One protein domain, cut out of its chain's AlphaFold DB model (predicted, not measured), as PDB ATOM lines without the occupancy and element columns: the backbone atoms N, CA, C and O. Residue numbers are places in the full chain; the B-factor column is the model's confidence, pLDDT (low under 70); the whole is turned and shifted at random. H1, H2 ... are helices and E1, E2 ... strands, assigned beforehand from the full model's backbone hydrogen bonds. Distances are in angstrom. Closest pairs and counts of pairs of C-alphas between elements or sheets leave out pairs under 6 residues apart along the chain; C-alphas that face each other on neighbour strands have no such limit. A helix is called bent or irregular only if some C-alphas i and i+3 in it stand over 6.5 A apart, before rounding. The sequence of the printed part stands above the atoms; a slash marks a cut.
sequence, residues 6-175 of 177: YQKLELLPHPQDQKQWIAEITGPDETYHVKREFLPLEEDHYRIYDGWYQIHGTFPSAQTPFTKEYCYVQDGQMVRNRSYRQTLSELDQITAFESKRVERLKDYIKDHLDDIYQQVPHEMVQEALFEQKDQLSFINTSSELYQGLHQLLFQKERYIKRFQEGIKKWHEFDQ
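AT A GLANCE: This is residues 6 to 175 of the 177 residues of an uncharacterized protein of Globicatella sp. HMSC072A10 (UniProt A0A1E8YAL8). Two lobes lie one after the other along the length of this model: a strongly twisted five-strand sheet with the short helix H1 over it and H2 beside its strands, and a helical hairpin of H3 and H4 with the arm H5a alongside H3. H5 bends, and its second arm H5b leads away from the sheet, so that residues 168 to 175 stick out at the far end; the small ribbon E1 and E4 belongs to the sheet lobe. The printed part has 170 residues, with seven named strands, E1 to E7, followed by five named helices, H1 to H5, and its class is mixed, helices and strands. The larger sheet has the order E3, E2, E5, E6, E7, and it and the pair E1 and E4 are antiparallel. The whole is elongated, 66 by 36 by 30 A, and only just loose, close to compact, with a radius of gyration of the C-alphas of 18.9 A.

HOW THE PARTS SIT: Start at E1, residues 7 to 10, the antiparallel neighbour of E4, residues 45 to 48; N 7 and O 48 are 2.8 A apart, within hydrogen-bond range. E2, residues 21 to 27, and E3, residues 35 to 38, form a hairpin, with N 24 and O 37 at 2.8 A. On the other side of E2 look for E5, residues 51 to 58, antiparallel to it, with N 23 and O 54 at 2.9 A. E5, E6, residues 65 to 74, and E7, residues 77 to 82, form a meander, each strand the antiparallel neighbour of the one before; N 53 and O 71 are 2.9 A apart, and N 79 and O 72 are 2.7 A apart. E5 bends by 56 degrees at residue 54 and E6 by 88 degrees at residue 68. H1, residues 84 to 89, is on the sheet at a height of 9.4 A, over E5. H2, residues 91 to 96, stands at the sheet's level; its closest C-alphas to E2 are those of Thr 95 and Gly 27, 5.0 A apart. H3, residues 98 to 119, only grazes the sheet with residues 98 to 101. It touches H4, residues 123 to 138, in a helical hairpin at a shallow tilt of 5 degrees, closest at the C-alphas of Lys 106 and Leu 136, 6.4 A. H5, residues 142 to 175, was assigned as one helix by its hydrogen bonds but is bent, with C-alphas 154 and 157 7.8 A apart; its arms H5a, residues 142 to 154, and H5b, residues 157 to 175, stand at a steep tilt of 61 degrees. H5a only grazes the sheet, and it touches H3, the same way at a shallow tilt of 19 degrees, closest at the C-alphas of Val 102 and Ser 142, 4.9 A. H3, H4 and H5b form an up and down bundle, each running against the one before; H3 and H5b touch only at their ends, and only just, with 3 pairs of C-alphas within 8 A, the closest those of Ile 116 and Ile 160, 6.3 A. H4 and H5b are close but not clearly touching, with the C-alphas of Val 125 and Phe 163 6.8 A apart. Every O i to N i+4 pair is within hydrogen-bond range in H1, H2, H3, H5a and H5b, and 10 of 12 are in H4.

IN THESE COORDINATES: Find C-alpha 7 at (19.714, 5.676, 45.055), where E1 begins. E2 measures 18.5 A from first to last C-alpha, E5 20.1 A and E6 22.6 A. Find C-alpha 98 at (32.598, -7.162, 39.091); from there H3 runs 31.8 A, and H4 measures 24.1 A. H5a measures 18.1 A, and H5b runs 27.4 A to C-alpha 175 at (-9.938, -29.324, 56.495).

THE WHOLE: The C-alphas of Arg 85 and Gln 175, 67.3 A, are the two farthest apart. The printed part has no cut, and no link is long. The mean pLDDT of the printed part is 93.0, and one residue, 175, is under 70.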
ATOM      1  N   TYR A   6      21.900   2.251  47.765       88.69
ATOM      2  CA  TYR A   6      21.395   2.579  46.440       88.69
ATOM      3  C   TYR A   6      20.603   3.879  46.475       88.69
ATOM      4  O   TYR A   6      20.006   4.257  47.483       88.69
ATOM      5  N   GLN A   7      20.573   4.539  45.329       90.69
ATOM      6  CA  GLN A   7      19.714   5.676  45.055       90.69
ATOM      7  C   GLN A   7      18.516   5.215  44.234       90.69
ATOM      8  O   GLN A   7      18.645   4.371  43.345       90.69
ATOM      9  N   LYS A   8      17.356   5.811  44.498       92.19
ATOM     10  CA  LYS A   8      16.214   5.731  43.592       92.19
ATOM     11  C   LYS A   8      16.348   6.847  42.567       92.19
ATOM     12  O   LYS A   8      16.354   8.016  42.944       92.19
ATOM     13  N   LEU A   9      16.492   6.486  41.296       91.25
ATOM     14  CA  LEU A   9      16.493   7.448  40.204       91.25
ATOM     15  C   LEU A   9      15.185   7.363  39.427       91.25
ATOM     16  O   LEU A   9      14.933   6.383  38.729       91.25
ATOM     17  N   GLU A  10      14.400   8.426  39.507       92.31
ATOM     18  CA  GLU A  10      13.253   8.646  38.635       92.31
ATOM     19  C   GLU A  10      13.721   9.273  37.324       92.31
ATOM     20  O   GLU A  10      14.453  10.269  37.314       92.31
ATOM     21  N   LEU A  11      13.266   8.706  36.211       90.81
ATOM     22  CA  LEU A  11      13.430   9.278  34.883       90.81
ATOM     23  C   LEU A  11      12.056   9.432  34.242       90.81
ATOM     24  O   LEU A  11      11.159   8.629  34.476       90.81
ATOM     25  N   LEU A  12      11.909  10.469  33.424       93.56
ATOM     26  CA  LEU A  12      10.788  10.600  32.504       93.56
ATOM     27  C   LEU A  12      11.220  10.145  31.102       93.56
ATOM     28  O   LEU A  12      12.401  10.276  30.750       93.56
ATOM     29  N   PRO A  13      10.278   9.696  30.254       94.19
ATOM     30  CA  PRO A  13      10.553   9.424  28.853       94.19
ATOM     31  C   PRO A  13      11.177  10.625  28.133       94.19
ATOM     32  O   PRO A  13      10.846  11.789  28.377       94.19
ATOM     33  N   HIS A  14      12.099  10.344  27.217       94.81
ATOM     34  CA  HIS A  14      12.682  11.365  26.360       94.81
ATOM     35  C   HIS A  14      11.608  11.913  25.391       94.81
ATOM     36  O   HIS A  14      10.887  11.130  24.769       94.81
ATOM     37  N   PRO A  15      11.488  13.242  25.196       92.75
ATOM     38  CA  PRO A  15      10.357  13.850  24.489       92.75
ATOM     39  C   PRO A  15      10.269  13.458  23.007       92.75
ATOM     40  O   PRO A  15       9.179  13.447  22.440       92.75
ATOM     41  N   GLN A  16      11.398  13.128  22.373       92.69
ATOM     42  CA  GLN A  16      11.442  12.827  20.936       92.69
ATOM     43  C   GLN A  16      11.095  11.373  20.592       92.69
ATOM     44  O   GLN A  16      10.486  11.135  19.556       92.69
ATOM     45  N   ASP A  17      11.498  10.403  21.417       95.00
ATOM     46  CA  ASP A  17      11.343   8.972  21.111       95.00
ATOM     47  C   ASP A  17      10.529   8.203  22.159       95.00
ATOM     48  O   ASP A  17      10.279   7.015  21.969       95.00
ATOM     49  N   GLN A  18      10.088   8.880  23.226       94.44
ATOM     50  CA  GLN A  18       9.280   8.333  24.318       94.44
ATOM     51  C   GLN A  18       9.940   7.141  25.028       94.44
ATOM     52  O   GLN A  18       9.263   6.325  25.649       94.44
ATOM     53  N   LYS A  19      11.273   7.032  24.956       94.62
ATOM     54  CA  LYS A  19      12.034   5.972  25.626       94.62
ATOM     55  C   LYS A  19      12.639   6.472  26.929       94.62
ATOM     56  O   LYS A  19      13.054   7.625  27.030       94.62
ATOM     57  N   GLN A  20      12.760   5.558  27.884       95.00
ATOM     58  CA  GLN A  20      13.567   5.723  29.088       95.00
ATOM     59  C   GLN A  20      14.269   4.417  29.417       95.00
ATOM     60  O   GLN A  20      13.670   3.346  29.301       95.00
ATOM     61  N   TRP A  21      15.546   4.501  29.769       96.31
ATOM     62  CA  TRP A  21      16.311   3.351  30.227       96.31
ATOM     63  C   TRP A  21      17.611   3.782  30.895       96.31
ATOM     64  O   TRP A  21      18.179   4.840  30.611       96.31
ATOM     65  N   ILE A  22      18.103   2.889  31.745       96.75
ATOM     66  CA  ILE A  22      19.421   2.960  32.360       96.75
ATOM     67  C   ILE A  22      20.106   1.636  32.083       96.75
ATOM     68  O   ILE A  22      19.508   0.578  32.263       96.75
ATOM     69  N   ALA A  23      21.346   1.693  31.622       97.62
ATOM     70  CA  ALA A  23      22.181   0.521  31.465       97.62
ATOM     71  C   ALA A  23      23.472   0.708  32.249       97.62
ATOM     72  O   ALA A  23      24.137   1.733  32.109       97.62
ATOM     73  N   GLU A  24      23.833  -0.280  33.055       97.94
ATOM     74  CA  GLU A  24      25.143  -0.327  33.675       97.94
ATOM     75  C   GLU A  24      26.179  -0.822  32.676       97.94
ATOM     76  O   GLU A  24      25.950  -1.775  31.932       97.94
ATOM     77  N   ILE A  25      27.336  -0.178  32.672       98.00
ATOM     78  CA  ILE A  25      28.494  -0.580  31.896       98.00
ATOM     79  C   ILE A  25      29.301  -1.548  32.751       98.00
ATOM     80  O   ILE A  25      29.756  -1.192  33.837       98.00
ATOM     81  N   THR A  26      29.454  -2.779  32.268       97.31
ATOM     82  CA  THR A  26      30.004  -3.885  33.071       97.31
ATOM     83  C   THR A  26      31.368  -4.376  32.603       97.31
ATOM     84  O   THR A  26      32.066  -5.058  33.353       97.31
ATOM     85  N   GLY A  27      31.794  -3.981  31.404       96.62
ATOM     86  CA  GLY A  27      33.098  -4.334  30.860       96.62
ATOM     87  C   GLY A  27      33.221  -3.996  29.375       96.62
ATOM     88  O   GLY A  27      32.397  -3.243  28.848       96.62
ATOM     89  N   PRO A  28      34.241  -4.536  28.695       96.25
ATOM     90  CA  PRO A  28      34.421  -4.357  27.260       96.25
ATOM     91  C   PRO A  28      33.421  -5.191  26.444       96.25
ATOM     92  O   PRO A  28      32.948  -6.236  26.889       96.25
ATOM     93  N   ASP A  29      33.135  -4.734  25.228       95.25
ATOM     94  CA  ASP A  29      32.380  -5.467  24.203       95.25
ATOM     95  C   ASP A  29      33.104  -5.335  22.859       95.25
ATOM     96  O   ASP A  29      33.570  -4.251  22.519       95.25
ATOM     97  N   GLU A  30      33.225  -6.409  22.081       90.12
ATOM     98  CA  GLU A  30      34.005  -6.376  20.832       90.12
ATOM     99  C   GLU A  30      33.368  -5.505  19.740       90.12
ATOM    100  O   GLU A  30      34.074  -4.909  18.928       90.12
ATOM    101  N   THR A  31      32.036  -5.405  19.721       91.06
ATOM    102  CA  THR A  31      31.291  -4.706  18.664       91.06
ATOM    103  C   THR A  31      31.015  -3.254  19.036       91.06
ATOM    104  O   THR A  31      31.118  -2.353  18.205       91.06
ATOM    105  N   TYR A  32      30.645  -3.020  20.291       88.44
ATOM    106  CA  TYR A  32      30.192  -1.727  20.794       88.44
ATOM    107  C   TYR A  32      31.185  -1.080  21.764       88.44
ATOM    108  O   TYR A  32      30.869  -0.030  22.326       88.44
ATOM    109  N   HIS A  33      32.356  -1.694  21.973       91.88
ATOM    110  CA  HIS A  33      33.430  -1.323  22.910       91.88
ATOM    111  C   HIS A  33      33.065  -1.377  24.398       91.88
ATOM    112  O   HIS A  33      33.949  -1.557  25.231       91.88
ATOM    113  N   VAL A  34      31.781  -1.251  24.742       95.62
ATOM    114  CA  VAL A  34      31.263  -1.320  26.109       95.62
ATOM    115  C   VAL A  34      30.098  -2.303  26.200       95.62
ATOM    116  O   VAL A  34      29.093  -2.180  25.486       95.62
ATOM    117  N   LYS A  35      30.211  -3.263  27.119       96.81
ATOM    118  CA  LYS A  35      29.127  -4.168  27.500       96.81
ATOM    119  C   LYS A  35      28.153  -3.419  28.397       96.81
ATOM    120  O   LYS A  35      28.566  -2.696  29.304       96.81
ATOM    121  N   ARG A  36      26.858  -3.590  28.130       96.88
ATOM    122  CA  ARG A  36      25.766  -2.891  28.813       96.88
ATOM    123  C   ARG A  36      24.743  -3.888  29.329       96.88
ATOM    124  O   ARG A  36      24.241  -4.696  28.556       96.88
ATOM    125  N   GLU A  37      24.417  -3.777  30.606       97.56
ATOM    126  CA  GLU A  37      23.342  -4.522  31.256       97.56
ATOM    127  C   GLU A  37      22.224  -3.539  31.594       97.56
ATOM    128  O   GLU A  37      22.425  -2.597  32.360       97.56
ATOM    129  N   PHE A  38      21.053  -3.700  30.980       96.75
ATOM    130  CA  PHE A  38      19.926  -2.802  31.226       96.75
ATOM    131  C   PHE A  38      19.344  -3.056  32.613       96.75
ATOM    132  O   PHE A  38      19.117  -4.204  32.991       96.75
ATOM    133  N   LEU A  39      19.087  -1.992  33.363       96.06
ATOM    134  CA  LEU A  39      18.459  -2.083  34.672       96.06
ATOM    135  C   LEU A  39      16.946  -2.247  34.499       96.06
ATOM    136  O   LEU A  39      16.357  -1.604  33.620       96.06
ATOM    137  N   PRO A  40      16.299  -3.080  35.326       94.38
ATOM    138  CA  PRO A  40      14.849  -3.127  35.369       94.38
ATOM    139  C   PRO A  40      14.301  -1.810  35.934       94.38
ATOM    140  O   PRO A  40      14.868  -1.236  36.863       94.38
ATOM    141  N   LEU A  41      13.194  -1.339  35.361       91.88
ATOM    142  CA  LEU A  41      12.395  -0.267  35.946       91.88
ATOM    143  C   LEU A  41      11.461  -0.894  36.986       91.88
ATOM    144  O   LEU A  41      10.672  -1.774  36.642       91.88
ATOM    145  N   GLU A  42      11.563  -0.461  38.237       88.56
ATOM    146  CA  GLU A  42      10.654  -0.857  39.312       88.56
ATOM    147  C   GLU A  42       9.634   0.250  39.531       88.56
ATOM    148  O   GLU A  42      10.022   1.341  39.928       88.56
ATOM    149  N   GLU A  43       8.350  -0.042  39.311       84.62
ATOM    150  CA  GLU A  43       7.243   0.918  39.442       84.62
ATOM    151  C   GLU A  43       7.495   2.209  38.634       84.62
ATOM    152  O   GLU A  43       7.118   2.289  37.464       84.62
ATOM    153  N   ASP A  44       8.165   3.190  39.230       86.62
ATOM    154  CA  ASP A  44       8.494   4.511  38.696       86.62
ATOM    155  C   ASP A  44       9.987   4.899  38.793       86.62
ATOM    156  O   ASP A  44      10.370   5.987  38.357       86.62
ATOM    157  N   HIS A  45      10.857   4.027  39.310       92.38
ATOM    158  CA  HIS A  45      12.265   4.346  39.541       92.38
ATOM    159  C   HIS A  45      13.222   3.199  39.203       92.38
ATOM    160  O   HIS A  45      12.883   2.016  39.162       92.38
ATOM    161  N   TYR A  46      14.481   3.563  38.981       94.12
ATOM    162  CA  TYR A  46      15.600   2.632  38.895       94.12
ATOM    163  C   TYR A  46      16.357   2.621  40.221       94.12
ATOM    164  O   TYR A  46      16.644   3.683  40.780       94.12
ATOM    165  N   ARG A  47      16.754   1.438  40.703       94.25
ATOM    166  CA  ARG A  47      17.760   1.340  41.771       94.25
ATOM    167  C   ARG A  47      19.155   1.453  41.174       94.25
ATOM    168  O   ARG A  47      19.585   0.587  40.415       94.25
ATOM    169  N   ILE A  48      19.859   2.519  41.528       93.50
ATOM    170  CA  ILE A  48      21.210   2.809  41.049       93.50
ATOM    171  C   ILE A  48      22.195   2.702  42.201       93.50
ATOM    172  O   ILE A  48      21.979   3.263  43.271       93.50
ATOM    173  N   TYR A  49      23.296   2.009  41.953       94.69
ATOM    174  CA  TYR A  49      24.387   1.831  42.898       94.69
ATOM    175  C   TYR A  49      25.632   2.538  42.367       94.69
ATOM    176  O   TYR A  49      25.619   3.102  41.274       94.69
ATOM    177  N   ASP A  50      26.722   2.472  43.118       94.69
ATOM    178  CA  ASP A  50      28.023   2.875  42.605       94.69
ATOM    179  C   ASP A  50      28.404   2.047  41.369       94.69
ATOM    180  O   ASP A  50      28.259   0.818  41.339       94.69
ATOM    181  N   GLY A  51      28.882   2.733  40.333       95.81
ATOM    182  CA  GLY A  51      29.152   2.127  39.037       95.81
ATOM    183  C   GLY A  51      29.117   3.116  37.876       95.81
ATOM    184  O   GLY A  51      28.974   4.326  38.047       95.81
ATOM    185  N   TRP A  52      29.252   2.581  36.667       97.62
ATOM    186  CA  TRP A  52      29.270   3.344  35.422       97.62
ATOM    187  C   TRP A  52      28.011   3.055  34.637       97.62
ATOM    188  O   TRP A  52      27.642   1.898  34.472       97.62
ATOM    189  N   TYR A  53      27.372   4.091  34.115       97.44
ATOM    190  CA  TYR A  53      26.068   3.955  33.490       97.44
ATOM    191  C   TYR A  53      25.996   4.719  32.177       97.44
ATOM    192  O   TYR A  53      26.666   5.730  31.961       97.44
ATOM    193  N   GLN A  54      25.125   4.230  31.306       97.00
ATOM    194  CA  GLN A  54      24.583   4.966  30.185       97.00
ATOM    195  C   GLN A  54      23.089   5.175  30.431       97.00
ATOM    196  O   GLN A  54      22.367   4.219  30.715       97.00
ATOM    197  N   ILE A  55      22.629   6.418  30.322       95.62
ATOM    198  CA  ILE A  55      21.251   6.809  30.619       95.62
ATOM    199  C   ILE A  55      20.598   7.470  29.403       95.62
ATOM    200  O   ILE A  55      21.249   8.170  28.622       95.62
ATOM    201  N   HIS A  56      19.295   7.248  29.239       96.00
ATOM    202  CA  HIS A  56      18.469   7.889  28.214       96.00
ATOM    203  C   HIS A  56      17.099   8.234  28.787       96.00
ATOM    204  O   HIS A  56      16.465   7.383  29.410       96.00
ATOM    205  N   GLY A  57      16.643   9.466  28.574       94.94
ATOM    206  CA  GLY A  57      15.402   9.959  29.163       94.94
ATOM    207  C   GLY A  57      15.442  11.460  29.423       94.94
ATOM    208  O   GLY A  57      16.152  12.210  28.753       94.94
ATOM    209  N   THR A  58      14.677  11.884  30.422       93.00
ATOM    210  CA  THR A  58      14.593  13.267  30.894       93.00
ATOM    211  C   THR A  58      14.617  13.277  32.417       93.00
ATOM    212  O   THR A  58      13.912  12.501  33.057       93.00
ATOM    213  N   PHE A  59      15.414  14.163  33.018       87.62
ATOM    214  CA  PHE A  59      15.441  14.300  34.474       87.62
ATOM    215  C   PHE A  59      14.222  15.116  34.913       87.62
ATOM    216  O   PHE A  59      14.068  16.232  34.401       87.62
ATOM    217  N   PRO A  60      13.403  14.634  35.870       84.50
ATOM    218  CA  PRO A  60      12.187  15.335  36.284       84.50
ATOM    219  C   PRO A  60      12.450  16.782  36.729       84.50
ATOM    220  O   PRO A  60      11.752  17.704  36.318       84.50
ATOM    221  N   SER A  61      13.508  16.994  37.517       80.56
ATOM    222  CA  SER A  61      13.835  18.291  38.127       80.56
ATOM    223  C   SER A  61      14.388  19.331  37.149       80.56
ATOM    224  O   SER A  61      14.176  20.526  37.342       80.56
ATOM    225  N   ALA A  62      15.099  18.898  36.107       73.62
ATOM    226  CA  ALA A  62      15.773  19.791  35.164       73.62
ATOM    227  C   ALA A  62      15.037  19.925  33.821       73.62
ATOM    228  O   ALA A  62      15.441  20.750  33.002       73.62
ATOM    229  N   GLN A  63      14.041  19.065  33.554       78.56
ATOM    230  CA  GLN A  63      13.370  18.894  32.252       78.56
ATOM    231  C   GLN A  63      14.326  18.872  31.045       78.56
ATOM    232  O   GLN A  63      13.949  19.168  29.914       78.56
ATOM    233  N   THR A  64      15.591  18.526  31.283       82.44
ATOM    234  CA  THR A  64      16.628  18.520  30.260       82.44
ATOM    235  C   THR A  64      16.740  17.094  29.744       82.44
ATOM    236  O   THR A  64      17.115  16.208  30.525       82.44
ATOM    237  N   PRO A  65      16.385  16.847  28.472       88.50
ATOM    238  CA  PRO A  65      16.489  15.526  27.888       88.50
ATOM    239  C   PRO A  65      17.953  15.168  27.647       88.50
ATOM    240  O   PRO A  65      18.784  16.028  27.350       88.50
ATOM    241  N   PHE A  66      18.265  13.887  27.757       89.69
ATOM    242  CA  PHE A  66      19.592  13.355  27.504       89.69
ATOM    243  C   PHE A  66      19.503  12.069  26.691       89.69
ATOM    244  O   PHE A  66      18.671  11.191  26.934       89.69
ATOM    245  N   THR A  67      20.406  11.966  25.721       92.12
ATOM    246  CA  THR A  67      20.451  10.869  24.758       92.12
ATOM    247  C   THR A  67      21.739  10.097  24.957       92.12
ATOM    248  O   THR A  67      22.810  10.591  24.604       92.12
ATOM    249  N   LYS A  68      21.634   8.869  25.478       93.75
ATOM    250  CA  LYS A  68      22.778   7.957  25.679       93.75
ATOM    251  C   LYS A  68      23.941   8.604  26.446       93.75
ATOM    252  O   LYS A  68      25.108   8.409  26.098       93.75
ATOM    253  N   GLU A  69      23.624   9.388  27.467       94.81
ATOM    254  CA  GLU A  69      24.609  10.107  28.267       94.81
ATOM    255  C   GLU A  69      25.364   9.138  29.179       94.81
ATOM    256  O   GLU A  69      24.761   8.244  29.772       94.81
ATOM    257  N   TYR A  70      26.681   9.311  29.297       96.25
ATOM    258  CA  TYR A  70      27.490   8.534  30.230       96.25
ATOM    259  C   TYR A  70      27.536   9.225  31.589       96.25
ATOM    260  O   TYR A  70      27.775  10.433  31.686       96.25
ATOM    261  N   CYS A  71      27.352   8.443  32.642       95.19
ATOM    262  CA  CYS A  71      27.448   8.901  34.016       95.19
ATOM    263  C   CYS A  71      28.188   7.884  34.882       95.19
ATOM    264  O   CYS A  71      28.408   6.733  34.503       95.19
ATOM    265  N   TYR A  72      28.628   8.354  36.037       95.00
ATOM    266  CA  TYR A  72      29.319   7.561  37.036       95.00
ATOM    267  C   TYR A  72      28.733   7.876  38.394       95.00
ATOM    268  O   TYR A  72      28.409   9.026  38.670       95.00
ATOM    269  N   VAL A  73      28.577   6.853  39.214       94.75
ATOM    270  CA  VAL A  73      28.035   6.967  40.556       94.75
ATOM    271  C   VAL A  73      29.093   6.485  41.527       94.75
ATOM    272  O   VAL A  73      29.640   5.395  41.357       94.75
ATOM    273  N   GLN A  74      29.378   7.318  42.518       92.12
ATOM    274  CA  GLN A  74      30.310   7.011  43.589       92.12
ATOM    275  C   GLN A  74      29.790   7.598  44.888       92.12
ATOM    276  O   GLN A  74      29.374   8.759  44.904       92.12
ATOM    277  N   ASP A  75      29.819   6.806  45.956       87.38
ATOM    278  CA  ASP A  75      29.363   7.206  47.285       87.38
ATOM    279  C   ASP A  75      27.942   7.796  47.245       87.38
ATOM    280  O   ASP A  75      27.618   8.779  47.916       87.38
ATOM    281  N   GLY A  76      27.083   7.224  46.391       83.25
ATOM    282  CA  GLY A  76      25.713   7.702  46.230       83.25
ATOM    283  C   GLY A  76      25.584   9.066  45.534       83.25
ATOM    284  O   GLY A  76      24.537   9.698  45.645       83.25
ATOM    285  N   GLN A  77      26.601   9.535  44.806       87.75
ATOM    286  CA  GLN A  77      26.535  10.764  44.011       87.75
ATOM    287  C   GLN A  77      26.734  10.475  42.527       87.75
ATOM    288  O   GLN A  77      27.731   9.879  42.124       87.75
ATOM    289  N   MET A  78      25.787  10.923  41.698       90.31
ATOM    290  CA  MET A  78      25.863  10.767  40.246       90.31
ATOM    291  C   MET A  78      26.583  11.950  39.585       90.31
ATOM    292  O   MET A  78      26.092  13.079  39.578       90.31
ATOM    293  N   VAL A  79      27.710  11.663  38.938       92.19
ATOM    294  CA  VAL A  79      28.439  12.569  38.048       92.19
ATOM    295  C   VAL A  79      28.007  12.326  36.604       92.19
ATOM    296  O   VAL A  79      28.147  11.228  36.062       92.19
ATOM    297  N   ARG A  80      27.489  13.378  35.975       90.56
ATOM    298  CA  ARG A  80      26.860  13.373  34.648       90.56
ATOM    299  C   ARG A  80      27.753  13.960  33.556       90.56
ATOM    300  O   ARG A  80      28.823  14.490  33.845       90.56
ATOM    301  N   ASN A  81      27.289  13.889  32.307       88.88
ATOM    302  CA  ASN A  81      27.961  14.435  31.122       88.88
ATOM    303  C   ASN A  81      29.397  13.921  30.928       88.88
ATOM    304  O   ASN A  81      30.280  14.652  30.470       88.88
ATOM    305  N   ARG A  82      29.646  12.655  31.274       92.31
ATOM    306  CA  ARG A  82      30.956  12.043  31.059       92.31
ATOM    307  C   ARG A  82      31.162  11.776  29.573       92.31
ATOM    308  O   ARG A  82      30.238  11.417  28.842       92.31
ATOM    309  N   SER A  83      32.389  11.964  29.103       93.56
ATOM    310  CA  SER A  83      32.714  11.662  27.712       93.56
ATOM    311  C   SER A  83      32.873  10.158  27.509       93.56
ATOM    312  O   SER A  83      33.411   9.448  28.356       93.56
ATOM    313  N   TYR A  84      32.502   9.682  26.324       93.62
ATOM    314  CA  TYR A  84      32.720   8.290  25.936       93.62
ATOM    315  C   TYR A  84      34.190   7.854  26.068       93.62
ATOM    316  O   TYR A  84      34.476   6.751  26.521       93.62
ATOM    317  N   ARG A  85      35.141   8.741  25.740       94.56
ATOM    318  CA  ARG A  85      36.582   8.466  25.884       94.56
ATOM    319  C   ARG A  85      36.993   8.242  27.340       94.56
ATOM    320  O   ARG A  85      37.809   7.365  27.588       94.56
ATOM    321  N   GLN A  86      36.427   9.004  28.279       94.44
ATOM    322  CA  GLN A  86      36.674   8.797  29.709       94.44
ATOM    323  C   GLN A  86      36.141   7.438  30.167       94.44
ATOM    324  O   GLN A  86      36.854   6.709  30.848       94.44
ATOM    325  N   THR A  87      34.937   7.057  29.732       94.75
ATOM    326  CA  THR A  87      34.379   5.727  30.019       94.75
ATOM    327  C   THR A  87      35.284   4.612  29.493       94.75
ATOM    328  O   THR A  87      35.562   3.658  30.210       94.75
ATOM    329  N   LEU A  88      35.798   4.744  28.263       96.25
ATOM    330  CA  LEU A  88      36.727   3.764  27.693       96.25
ATOM    331  C   LEU A  88      38.041   3.669  28.477       96.25
ATOM    332  O   LEU A  88      38.553   2.570  28.666       96.25
ATOM    333  N   SER A  89      38.573   4.794  28.963       96.56
ATOM    334  CA  SER A  89      39.790   4.789  29.787       96.56
ATOM    335  C   SER A  89      39.607   4.153  31.169       96.56
ATOM    336  O   SER A  89      40.590   3.903  31.856       96.56
ATOM    337  N   GLU A  90      38.367   3.884  31.580       96.69
ATOM    338  CA  GLU A  90      38.030   3.299  32.882       96.69
ATOM    339  C   GLU A  90      37.587   1.835  32.783       96.69
ATOM    340  O   GLU A  90      37.190   1.257  33.792       96.69
ATOM    341  N   LEU A  91      37.675   1.209  31.602       96.62
ATOM    342  CA  LEU A  91      37.253  -0.183  31.397       96.62
ATOM    343  C   LEU A  91      37.908  -1.165  32.378       96.62
ATOM    344  O   LEU A  91      37.213  -2.019  32.922       96.62
ATOM    345  N   ASP A  92      39.195  -0.991  32.684       97.00
ATOM    346  CA  ASP A  92      39.890  -1.836  33.664       97.00
ATOM    347  C   ASP A  92      39.271  -1.716  35.066       97.00
ATOM    348  O   ASP A  92      39.098  -2.712  35.769       97.00
ATOM    349  N   GLN A  93      38.874  -0.502  35.464       97.00
ATOM    350  CA  GLN A  93      38.210  -0.255  36.748       97.00
ATOM    351  C   GLN A  93      36.791  -0.832  36.754       97.00
ATOM    352  O   GLN A  93      36.383  -1.459  37.731       97.00
ATOM    353  N   ILE A  94      36.061  -0.665  35.647       96.88
ATOM    354  CA  ILE A  94      34.710  -1.202  35.450       96.88
ATOM    355  C   ILE A  94      34.703  -2.730  35.582       96.88
ATOM    356  O   ILE A  94      33.818  -3.288  36.240       96.88
ATOM    357  N   THR A  95      35.680  -3.405  34.973       96.88
ATOM    358  CA  THR A  95      35.835  -4.861  35.049       96.88
ATOM    359  C   THR A  95      36.278  -5.305  36.442       96.88
ATOM    360  O   THR A  95      35.725  -6.263  36.978       96.88
ATOM    361  N   ALA A  96      37.199  -4.581  37.087       96.75
ATOM    362  CA  ALA A  96      37.607  -4.867  38.466       96.75
ATOM    363  C   ALA A  96      36.456  -4.720  39.485       96.75
ATOM    364  O   ALA A  96      36.501  -5.316  40.562       96.75
ATOM    365  N   PHE A  97      35.408  -3.963  39.145       95.56
ATOM    366  CA  PHE A  97      34.226  -3.757  39.985       95.56
ATOM    367  C   PHE A  97      33.247  -4.948  40.011       95.56
ATOM    368  O   PHE A  97      32.263  -4.917  40.752       95.56
ATOM    369  N   GLU A  98      33.497  -6.007  39.234       96.25
ATOM    370  CA  GLU A  98      32.598  -7.162  39.091       96.25
ATOM    371  C   GLU A  98      32.215  -7.809  40.424       96.25
ATOM    372  O   GLU A  98      31.041  -8.059  40.675       96.25
ATOM    373  N   SER A  99      33.175  -8.031  41.318       94.88
ATOM    374  CA  SER A  99      32.922  -8.669  42.618       94.88
ATOM    375  C   SER A  99      31.929  -7.874  43.475       94.88
ATOM    376  O   SER A  99      30.970  -8.440  43.999       94.88
ATOM    377  N   LYS A 100      32.098  -6.547  43.542       93.94
ATOM    378  CA  LYS A 100      31.157  -5.644  44.225       93.94
ATOM    379  C   LYS A 100      29.784  -5.644  43.557       93.94
ATOM    380  O   LYS A 100      28.764  -5.628  44.240       93.94
ATOM    381  N   ARG A 101      29.751  -5.671  42.221       95.38
ATOM    382  CA  ARG A 101      28.515  -5.750  41.429       95.38
ATOM    383  C   ARG A 101      27.751  -7.047  41.702       95.38
ATOM    384  O   ARG A 101      26.540  -7.009  41.895       95.38
ATOM    385  N   VAL A 102      28.455  -8.173  41.763       96.62
ATOM    386  CA  VAL A 102      27.902  -9.488  42.105       96.62
ATOM    387  C   VAL A 102      27.300  -9.472  43.506       96.62
ATOM    388  O   VAL A 102      26.146  -9.859  43.668       96.62
ATOM    389  N   GLU A 103      28.040  -8.990  44.506       95.12
ATOM    390  CA  GLU A 103      27.565  -8.918  45.893       95.12
ATOM    391  C   GLU A 103      26.260  -8.119  46.002       95.12
ATOM    392  O   GLU A 103      25.250  -8.643  46.476       95.12
ATOM    393  N   ARG A 104      26.229  -6.896  45.459       94.44
ATOM    394  CA  ARG A 104      25.026  -6.058  45.541       94.44
ATOM    395  C   ARG A 104      23.845  -6.593  44.739       94.44
ATOM    396  O   ARG A 104      22.708  -6.405  45.156       94.44
ATOM    397  N   LEU A 105      24.073  -7.256  43.602       96.06
ATOM    398  CA  LEU A 105      22.981  -7.864  42.836       96.06
ATOM    399  C   LEU A 105      22.378  -9.057  43.579       96.06
ATOM    400  O   LEU A 105      21.163  -9.233  43.540       96.06
ATOM    401  N   LYS A 106      23.189  -9.847  44.296       96.44
ATOM    402  CA  LYS A 106      22.666 -10.908  45.170       96.44
ATOM    403  C   LYS A 106      21.785 -10.327  46.268       96.44
ATOM    404  O   LYS A 106      20.705 -10.858  46.501       96.44
ATOM    405  N   ASP A 107      22.218  -9.248  46.914       94.38
ATOM    406  CA  ASP A 107      21.417  -8.582  47.944       94.38
ATOM    407  C   ASP A 107      20.120  -8.008  47.370       94.38
ATOM    408  O   ASP A 107      19.046  -8.249  47.907       94.38
ATOM    409  N   TYR A 108      20.189  -7.371  46.205       94.62
ATOM    410  CA  TYR A 108      19.013  -6.842  45.525       94.62
ATOM    411  C   TYR A 108      18.001  -7.934  45.135       94.62
ATOM    412  O   TYR A 108      16.793  -7.749  45.275       94.62
ATOM    413  N   ILE A 109      18.467  -9.100  44.681       96.19
ATOM    414  CA  ILE A 109      17.578 -10.242  44.426       96.19
ATOM    415  C   ILE A 109      16.970 -10.747  45.740       96.19
ATOM    416  O   ILE A 109      15.768 -11.002  45.786       96.19
ATOM    417  N   LYS A 110      17.762 -10.861  46.817       95.75
ATOM    418  CA  LYS A 110      17.259 -11.278  48.137       95.75
ATOM    419  C   LYS A 110      16.169 -10.341  48.649       95.75
ATOM    420  O   LYS A 110      15.155 -10.858  49.102       95.75
ATOM    421  N   ASP A 111      16.326  -9.025  48.495       94.31
ATOM    422  CA  ASP A 111      15.300  -8.039  48.862       94.31
ATOM    423  C   ASP A 111      13.962  -8.330  48.165       94.31
ATOM    424  O   ASP A 111      12.900  -8.254  48.778       94.31
ATOM    425  N   HIS A 112      13.996  -8.702  46.881       95.12
ATOM    426  CA  HIS A 112      12.782  -9.059  46.138       95.12
ATOM    427  C   HIS A 112      12.175 -10.389  46.571       95.12
ATOM    428  O   HIS A 112      10.952 -10.520  46.579       95.12
ATOM    429  N   LEU A 113      13.004 -11.366  46.937       96.12
ATOM    430  CA  LEU A 113      12.528 -12.623  47.516       96.12
ATOM    431  C   LEU A 113      11.893 -12.382  48.895       96.12
ATOM    432  O   LEU A 113      10.844 -12.946  49.188       96.12
ATOM    433  N   ASP A 114      12.482 -11.510  49.715       95.56
ATOM    434  CA  ASP A 114      11.919 -11.107  51.006       95.56
ATOM    435  C   ASP A 114      10.583 -10.377  50.853       95.56
ATOM    436  O   ASP A 114       9.642 -10.670  51.590       95.56
ATOM    437  N   ASP A 115      10.447  -9.504  49.857       94.38
ATOM    438  CA  ASP A 115       9.168  -8.862  49.546       94.38
ATOM    439  C   ASP A 115       8.088  -9.878  49.116       94.38
ATOM    440  O   ASP A 115       6.943  -9.787  49.556       94.38
ATOM    441  N   ILE A 116       8.438 -10.908  48.330       95.38
ATOM    442  CA  ILE A 116       7.496 -11.997  47.999       95.38
ATOM    443  C   ILE A 116       7.018 -12.708  49.273       95.38
ATOM    444  O   ILE A 116       5.821 -12.966  49.411       95.38
ATOM    445  N   TYR A 117       7.929 -13.010  50.206       96.44
ATOM    446  CA  TYR A 117       7.565 -13.633  51.480       96.44
ATOM    447  C   TYR A 117       6.640 -12.740  52.310       96.44
ATOM    448  O   TYR A 117       5.642 -13.217  52.837       96.44
ATOM    449  N   GLN A 118       6.929 -11.440  52.397       96.12
ATOM    450  CA  GLN A 118       6.087 -10.495  53.137       96.12
ATOM    451  C   GLN A 118       4.657 -10.430  52.588       96.12
ATOM    452  O   GLN A 118       3.711 -10.266  53.357       96.12
ATOM    453  N   GLN A 119       4.484 -10.603  51.276       95.19
ATOM    454  CA  GLN A 119       3.167 -10.639  50.640       95.19
ATOM    455  C   GLN A 119       2.431 -11.975  50.826       95.19
ATOM    456  O   GLN A 119       1.201 -12.017  50.737       95.19
ATOM    457  N   VAL A 120       3.155 -13.071  51.074       95.00
ATOM    458  CA  VAL A 120       2.590 -14.413  51.283       95.00
ATOM    459  C   VAL A 120       3.331 -15.140  52.422       95.00
ATOM    460  O   VAL A 120       4.073 -16.093  52.167       95.00
ATOM    461  N   PRO A 121       3.163 -14.706  53.687       93.81
ATOM    462  CA  PRO A 121       3.964 -15.206  54.801       93.81
ATOM    463  C   PRO A 121       3.500 -16.606  55.223       93.81
ATOM    464  O   PRO A 121       2.556 -16.759  55.996       93.81
ATOM    465  N   HIS A 122       4.160 -17.636  54.693       94.00
ATOM    466  CA  HIS A 122       3.833 -19.042  54.941       94.00
ATOM    467  C   HIS A 122       5.091 -19.922  54.914       94.00
ATOM    468  O   HIS A 122       6.021 -19.643  54.158       94.00
ATOM    469  N   GLU A 123       5.112 -21.008  55.691       91.88
ATOM    470  CA  GLU A 123       6.273 -21.907  55.833       91.88
ATOM    471  C   GLU A 123       6.726 -22.496  54.487       91.88
ATOM    472  O   GLU A 123       7.877 -22.334  54.097       91.88
ATOM    473  N   MET A 124       5.794 -23.034  53.692       89.44
ATOM    474  CA  MET A 124       6.085 -23.516  52.327       89.44
ATOM    475  C   MET A 124       6.737 -22.457  51.417       89.44
ATOM    476  O   MET A 124       7.528 -22.780  50.534       89.44
ATOM    477  N   VAL A 125       6.377 -21.182  51.598       93.44
ATOM    478  CA  VAL A 125       6.954 -20.076  50.822       93.44
ATOM    479  C   VAL A 125       8.358 -19.776  51.335       93.44
ATOM    480  O   VAL A 125       9.272 -19.578  50.540       93.44
ATOM    481  N   GLN A 126       8.552 -19.796  52.654       94.19
ATOM    482  CA  GLN A 126       9.856 -19.605  53.279       94.19
ATOM    483  C   GLN A 126      10.880 -20.642  52.801       94.19
ATOM    484  O   GLN A 126      11.986 -20.252  52.432       94.19
ATOM    485  N   GLU A 127      10.517 -21.926  52.761       92.38
ATOM    486  CA  GLU A 127      11.398 -23.000  52.280       92.38
ATOM    487  C   GLU A 127      11.787 -22.800  50.810       92.38
ATOM    488  O   GLU A 127      12.972 -22.756  50.477       92.38
ATOM    489  N   ALA A 128      10.800 -22.570  49.937       92.50
ATOM    490  CA  ALA A 128      11.042 -22.359  48.511       92.50
ATOM    491  C   ALA A 128      11.937 -21.135  48.236       92.50
ATOM    492  O   ALA A 128      12.780 -21.154  47.337       92.50
ATOM    493  N   LEU A 129      11.763 -20.053  48.999       94.69
ATOM    494  CA  LEU A 129      12.591 -18.855  48.867       94.69
ATOM    495  C   LEU A 129      13.982 -19.047  49.483       94.69
ATOM    496  O   LEU A 129      14.946 -18.485  48.966       94.69
ATOM    497  N   PHE A 130      14.113 -19.841  50.549       93.75
ATOM    498  CA  PHE A 130      15.407 -20.178  51.141       93.75
ATOM    499  C   PHE A 130      16.300 -20.917  50.140       93.75
ATOM    500  O   PHE A 130      17.445 -20.512  49.945       93.75
ATOM    501  N   GLU A 131      15.764 -21.918  49.438       92.25
ATOM    502  CA  GLU A 131      16.500 -22.634  48.388       92.25
ATOM    503  C   GLU A 131      16.986 -21.690  47.281       92.25
ATOM    504  O   GLU A 131      18.143 -21.755  46.867       92.25
ATOM    505  N   GLN A 132      16.140 -20.757  46.832       92.94
ATOM    506  CA  GLN A 132      16.547 -19.763  45.833       92.94
ATOM    507  C   GLN A 132      17.658 -18.845  46.352       92.94
ATOM    508  O   GLN A 132      18.600 -18.542  45.618       92.94
ATOM    509  N   LYS A 133      17.590 -18.412  47.617       94.44
ATOM    510  CA  LYS A 133      18.644 -17.590  48.230       94.44
ATOM    511  C   LYS A 133      19.962 -18.347  48.364       94.44
ATOM    512  O   LYS A 133      21.013 -17.738  48.164       94.44
ATOM    513  N   ASP A 134      19.917 -19.638  48.677       93.50
ATOM    514  CA  ASP A 134      21.109 -20.486  48.734       93.50
ATOM    515  C   ASP A 134      21.737 -20.650  47.344       93.50
ATOM    516  O   ASP A 134      22.944 -20.463  47.179       93.50
ATOM    517  N   GLN A 135      20.916 -20.842  46.306       92.88
ATOM    518  CA  GLN A 135      21.377 -20.926  44.916       92.88
ATOM    519  C   GLN A 135      22.133 -19.673  44.446       92.88
ATOM    520  O   GLN A 135      23.101 -19.785  43.690       92.88
ATOM    521  N   LEU A 136      21.768 -18.479  44.936       92.88
ATOM    522  CA  LEU A 136      22.498 -17.241  44.631       92.88
ATOM    523  C   LEU A 136      23.964 -17.297  45.076       92.88
ATOM    524  O   LEU A 136      24.803 -16.604  44.498       92.88
ATOM    525  N   SER A 137      24.308 -18.093  46.094       90.56
ATOM    526  CA  SER A 137      25.690 -18.204  46.578       90.56
ATOM    527  C   SER A 137      26.641 -18.740  45.501       90.56
ATOM    528  O   SER A 137      27.775 -18.266  45.421       90.56
ATOM    529  N   PHE A 138      26.151 -19.601  44.604       93.06
ATOM    530  CA  PHE A 138      26.939 -20.251  43.553       93.06
ATOM    531  C   PHE A 138      27.124 -19.401  42.288       93.06
ATOM    532  O   PHE A 138      27.992 -19.708  41.472       93.06
ATOM    533  N   ILE A 139      26.344 -18.329  42.116       94.44
ATOM    534  CA  ILE A 139      26.440 -17.446  40.946       94.44
ATOM    535  C   ILE A 139      27.582 -16.447  41.150       94.44
ATOM    536  O   ILE A 139      27.616 -15.737  42.156       94.44
ATOM    537  N   ASN A 140      28.507 -16.361  40.196       93.38
ATOM    538  CA  ASN A 140      29.727 -15.552  40.337       93.38
ATOM    539  C   ASN A 140      29.874 -14.449  39.286       93.38
ATOM    540  O   ASN A 140      30.877 -13.740  39.301       93.38
ATOM    541  N   THR A 141      28.898 -14.295  38.389       95.75
ATOM    542  CA  THR A 141      28.917 -13.256  37.358       95.75
ATOM    543  C   THR A 141      27.705 -12.345  37.491       95.75
ATOM    544  O   THR A 141      26.588 -12.784  37.776       95.75
ATOM    545  N   SER A 142      27.904 -11.049  37.276       96.31
ATOM    546  CA  SER A 142      26.824 -10.071  37.332       96.31
ATOM    547  C   SER A 142      25.830 -10.270  36.196       96.31
ATOM    548  O   SER A 142      24.659  -9.957  36.350       96.31
ATOM    549  N   SER A 143      26.290 -10.771  35.047       95.56
ATOM    550  CA  SER A 143      25.456 -10.967  33.857       95.56
ATOM    551  C   SER A 143      24.369 -12.015  34.113       95.56
ATOM    552  O   SER A 143      23.200 -11.764  33.830       95.56
ATOM    553  N   GLU A 144      24.724 -13.142  34.740       96.31
ATOM    554  CA  GLU A 144      23.748 -14.150  35.177       96.31
ATOM    555  C   GLU A 144      22.781 -13.580  36.223       96.31
ATOM    556  O   GLU A 144      21.574 -13.808  36.140       96.31
ATOM    557  N   LEU A 145      23.280 -12.775  37.168       97.56
ATOM    558  CA  LEU A 145      22.438 -12.140  38.184       97.56
ATOM    559  C   LEU A 145      21.462 -11.118  37.589       97.56
ATOM    560  O   LEU A 145      20.306 -11.089  38.000       97.56
ATOM    561  N   TYR A 146      21.870 -10.315  36.601       97.12
ATOM    562  CA  TYR A 146      20.950  -9.419  35.897       97.12
ATOM    563  C   TYR A 146      19.851 -10.197  35.182       97.12
ATOM    564  O   TYR A 146      18.681  -9.839  35.296       97.12
ATOM    565  N   GLN A 147      20.201 -11.272  34.473       95.00
ATOM    566  CA  GLN A 147      19.211 -12.119  33.805       95.00
ATOM    567  C   GLN A 147      18.218 -12.713  34.812       95.00
ATOM    568  O   GLN A 147      17.008 -12.637  34.594       95.00
ATOM    569  N   GLY A 148      18.720 -13.241  35.933       95.31
ATOM    570  CA  GLY A 148      17.892 -13.754  37.024       95.31
ATOM    571  C   GLY A 148      16.985 -12.681  37.631       95.31
ATOM    572  O   GLY A 148      15.792 -12.917  37.806       95.31
ATOM    573  N   LEU A 149      17.509 -11.478  37.873       96.12
ATOM    574  CA  LEU A 149      16.746 -10.343  38.393       96.12
ATOM    575  C   LEU A 149      15.616  -9.923  37.440       96.12
ATOM    576  O   LEU A 149      14.483  -9.742  37.882       96.12
ATOM    577  N   HIS A 150      15.892  -9.808  36.136       95.19
ATOM    578  CA  HIS A 150      14.871  -9.497  35.127       95.19
ATOM    579  C   HIS A 150      13.757 -10.542  35.115       95.19
ATOM    580  O   HIS A 150      12.577 -10.193  35.085       95.19
ATOM    581  N   GLN A 151      14.118 -11.826  35.172       94.19
ATOM    582  CA  GLN A 151      13.142 -12.911  35.227       94.19
ATOM    583  C   GLN A 151      12.321 -12.879  36.517       94.19
ATOM    584  O   GLN A 151      11.101 -13.037  36.452       94.19
ATOM    585  N   LEU A 152      12.963 -12.650  37.666       94.69
ATOM    586  CA  LEU A 152      12.292 -12.548  38.959       94.69
ATOM    587  C   LEU A 152      11.263 -11.420  38.944       94.69
ATOM    588  O   LEU A 152      10.098 -11.660  39.249       94.69
ATOM    589  N   LEU A 153      11.664 -10.218  38.531       93.56
ATOM    590  CA  LEU A 153      10.781  -9.052  38.480       93.56
ATOM    591  C   LEU A 153       9.619  -9.249  37.509       93.56
ATOM    592  O   LEU A 153       8.472  -8.993  37.866       93.56
ATOM    593  N   PHE A 154       9.893  -9.781  36.317       92.50
ATOM    594  CA  PHE A 154       8.852 -10.073  35.335       92.50
ATOM    595  C   PHE A 154       7.832 -11.103  35.842       92.50
ATOM    596  O   PHE A 154       6.647 -11.028  35.522       92.50
ATOM    597  N   GLN A 155       8.275 -12.089  36.627       92.38
ATOM    598  CA  GLN A 155       7.421 -13.178  37.106       92.38
ATOM    599  C   GLN A 155       6.873 -12.960  38.522       92.38
ATOM    600  O   GLN A 155       6.080 -13.788  38.976       92.38
ATOM    601  N   LYS A 156       7.260 -11.882  39.210       92.81
ATOM    602  CA  LYS A 156       7.021 -11.661  40.644       92.81
ATOM    603  C   LYS A 156       5.553 -11.817  41.036       92.81
ATOM    604  O   LYS A 156       5.220 -12.657  41.868       92.81
ATOM    605  N   GLU A 157       4.653 -11.103  40.362       93.31
ATOM    606  CA  GLU A 157       3.210 -11.193  40.632       93.31
ATOM    607  C   GLU A 157       2.649 -12.598  40.387       93.31
ATOM    608  O   GLU A 157       1.799 -13.091  41.130       93.31
ATOM    609  N   ARG A 158       3.129 -13.277  39.340       93.69
ATOM    610  CA  ARG A 158       2.722 -14.653  39.036       93.69
ATOM    611  C   ARG A 158       3.247 -15.633  40.087       93.69
ATOM    612  O   ARG A 158       2.593 -16.637  40.353       93.69
ATOM    613  N   TYR A 159       4.428 -15.387  40.648       90.12
ATOM    614  CA  TYR A 159       4.969 -16.152  41.771       90.12
ATOM    615  C   TYR A 159       4.079 -16.008  43.006       90.12
ATOM    616  O   TYR A 159       3.626 -17.017  43.539       90.12
ATOM    617  N   ILE A 160       3.743 -14.772  43.379       94.25
ATOM    618  CA  ILE A 160       2.866 -14.463  44.518       94.25
ATOM    619  C   ILE A 160       1.506 -15.156  44.372       94.25
ATOM    620  O   ILE A 160       1.090 -15.888  45.268       94.25
ATOM    621  N   LYS A 161       0.852 -15.021  43.209       95.75
ATOM    622  CA  LYS A 161      -0.440 -15.680  42.941       95.75
ATOM    623  C   LYS A 161      -0.355 -17.201  43.064       95.75
ATOM    624  O   LYS A 161      -1.219 -17.813  43.683       95.75
ATOM    625  N   ARG A 162       0.707 -17.817  42.527       93.81
ATOM    626  CA  ARG A 162       0.912 -19.272  42.631       93.81
ATOM    627  C   ARG A 162       1.061 -19.735  44.078       93.81
ATOM    628  O   ARG A 162       0.485 -20.760  44.430       93.81
ATOM    629  N   PHE A 163       1.796 -18.998  44.908       94.44
ATOM    630  CA  PHE A 163       1.917 -19.331  46.326       94.44
ATOM    631  C   PHE A 163       0.582 -19.195  47.061       94.44
ATOM    632  O   PHE A 163       0.189 -20.116  47.772       94.44
ATOM    633  N   GLN A 164      -0.158 -18.109  46.826       95.00
ATOM    634  CA  GLN A 164      -1.489 -17.906  47.411       95.00
ATOM    635  C   GLN A 164      -2.461 -19.038  47.036       95.00
ATOM    636  O   GLN A 164      -3.153 -19.577  47.900       95.00
ATOM    637  N   GLU A 165      -2.491 -19.437  45.762       94.50
ATOM    638  CA  GLU A 165      -3.315 -20.553  45.285       94.50
ATOM    639  C   GLU A 165      -2.891 -21.899  45.888       94.50
ATOM    640  O   GLU A 165      -3.750 -22.708  46.240       94.50
ATOM    641  N   GLY A 166      -1.584 -22.144  46.013       91.81
ATOM    642  CA  GLY A 166      -1.044 -23.362  46.622       91.81
ATOM    643  C   GLY A 166      -1.436 -23.500  48.092       91.81
ATOM    644  O   GLY A 166      -1.929 -24.549  48.495       91.81
ATOM    645  N   ILE A 167      -1.305 -22.418  48.863       92.44
ATOM    646  CA  ILE A 167      -1.683 -22.375  50.284       92.44
ATOM    647  C   ILE A 167      -3.186 -22.583  50.456       92.44
ATOM    648  O   ILE A 167      -3.613 -23.323  51.338       92.44
ATOM    649  N   LYS A 168      -4.006 -21.964  49.599       91.81
ATOM    650  CA  LYS A 168      -5.458 -22.155  49.646       91.81
ATOM    651  C   LYS A 168      -5.832 -23.632  49.491       91.81
ATOM    652  O   LYS A 168      -6.609 -24.140  50.288       91.81
ATOM    653  N   LYS A 169      -5.242 -24.319  48.507       90.25
ATOM    654  CA  LYS A 169      -5.476 -25.754  48.281       90.25
ATOM    655  C   LYS A 169      -4.981 -26.621  49.436       90.25
ATOM    656  O   LYS A 169      -5.624 -27.613  49.754       90.25
ATOM    657  N   TRP A 170      -3.850 -26.261  50.042       87.31
ATOM    658  CA  TRP A 170      -3.317 -26.965  51.208       87.31
ATOM    659  C   TRP A 170      -4.284 -26.887  52.398       87.31
ATOM    660  O   TRP A 170      -4.648 -27.919  52.950       87.31
ATOM    661  N   HIS A 171      -4.809 -25.696  52.705       86.94
ATOM    662  CA  HIS A 171      -5.820 -25.533  53.755       86.94
ATOM    663  C   HIS A 171      -7.140 -26.260  53.458       86.94
ATOM    664  O   HIS A 171      -7.770 -26.757  54.384       86.94
ATOM    665  N   GLU A 172      -7.583 -26.299  52.197       86.50
ATOM    666  CA  GLU A 172      -8.783 -27.053  51.798       86.50
ATOM    667  C   GLU A 172      -8.589 -28.560  52.028       86.50
ATOM    668  O   GLU A 172      -9.472 -29.214  52.571       86.50
ATOM    669  N   PHE A 173      -7.412 -29.100  51.693       77.81
ATOM    670  CA  PHE A 173      -7.089 -30.509  51.921       77.81
ATOM    671  C   PHE A 173      -7.011 -30.866  53.413       77.81
ATOM    672  O   PHE A 173      -7.545 -31.894  53.818       77.81
ATOM    673  N   ASP A 174      -6.398 -30.009  54.232       72.38
ATOM    674  CA  ASP A 174      -6.262 -30.230  55.678       72.38
ATOM    675  C   ASP A 174      -7.593 -30.106  56.443       72.38
ATOM    676  O   ASP A 174      -7.720 -30.648  57.537       72.38
ATOM    677  N   GLN A 175      -8.593 -29.400  55.901       63.34
ATOM    678  CA  GLN A 175      -9.938 -29.324  56.495       63.34
ATOM    679  C   GLN A 175     -10.814 -30.542  56.167       63.34
ATOM    680  O   GLN A 175     -11.763 -30.818  56.903       63.34
TER     681      GLN A 175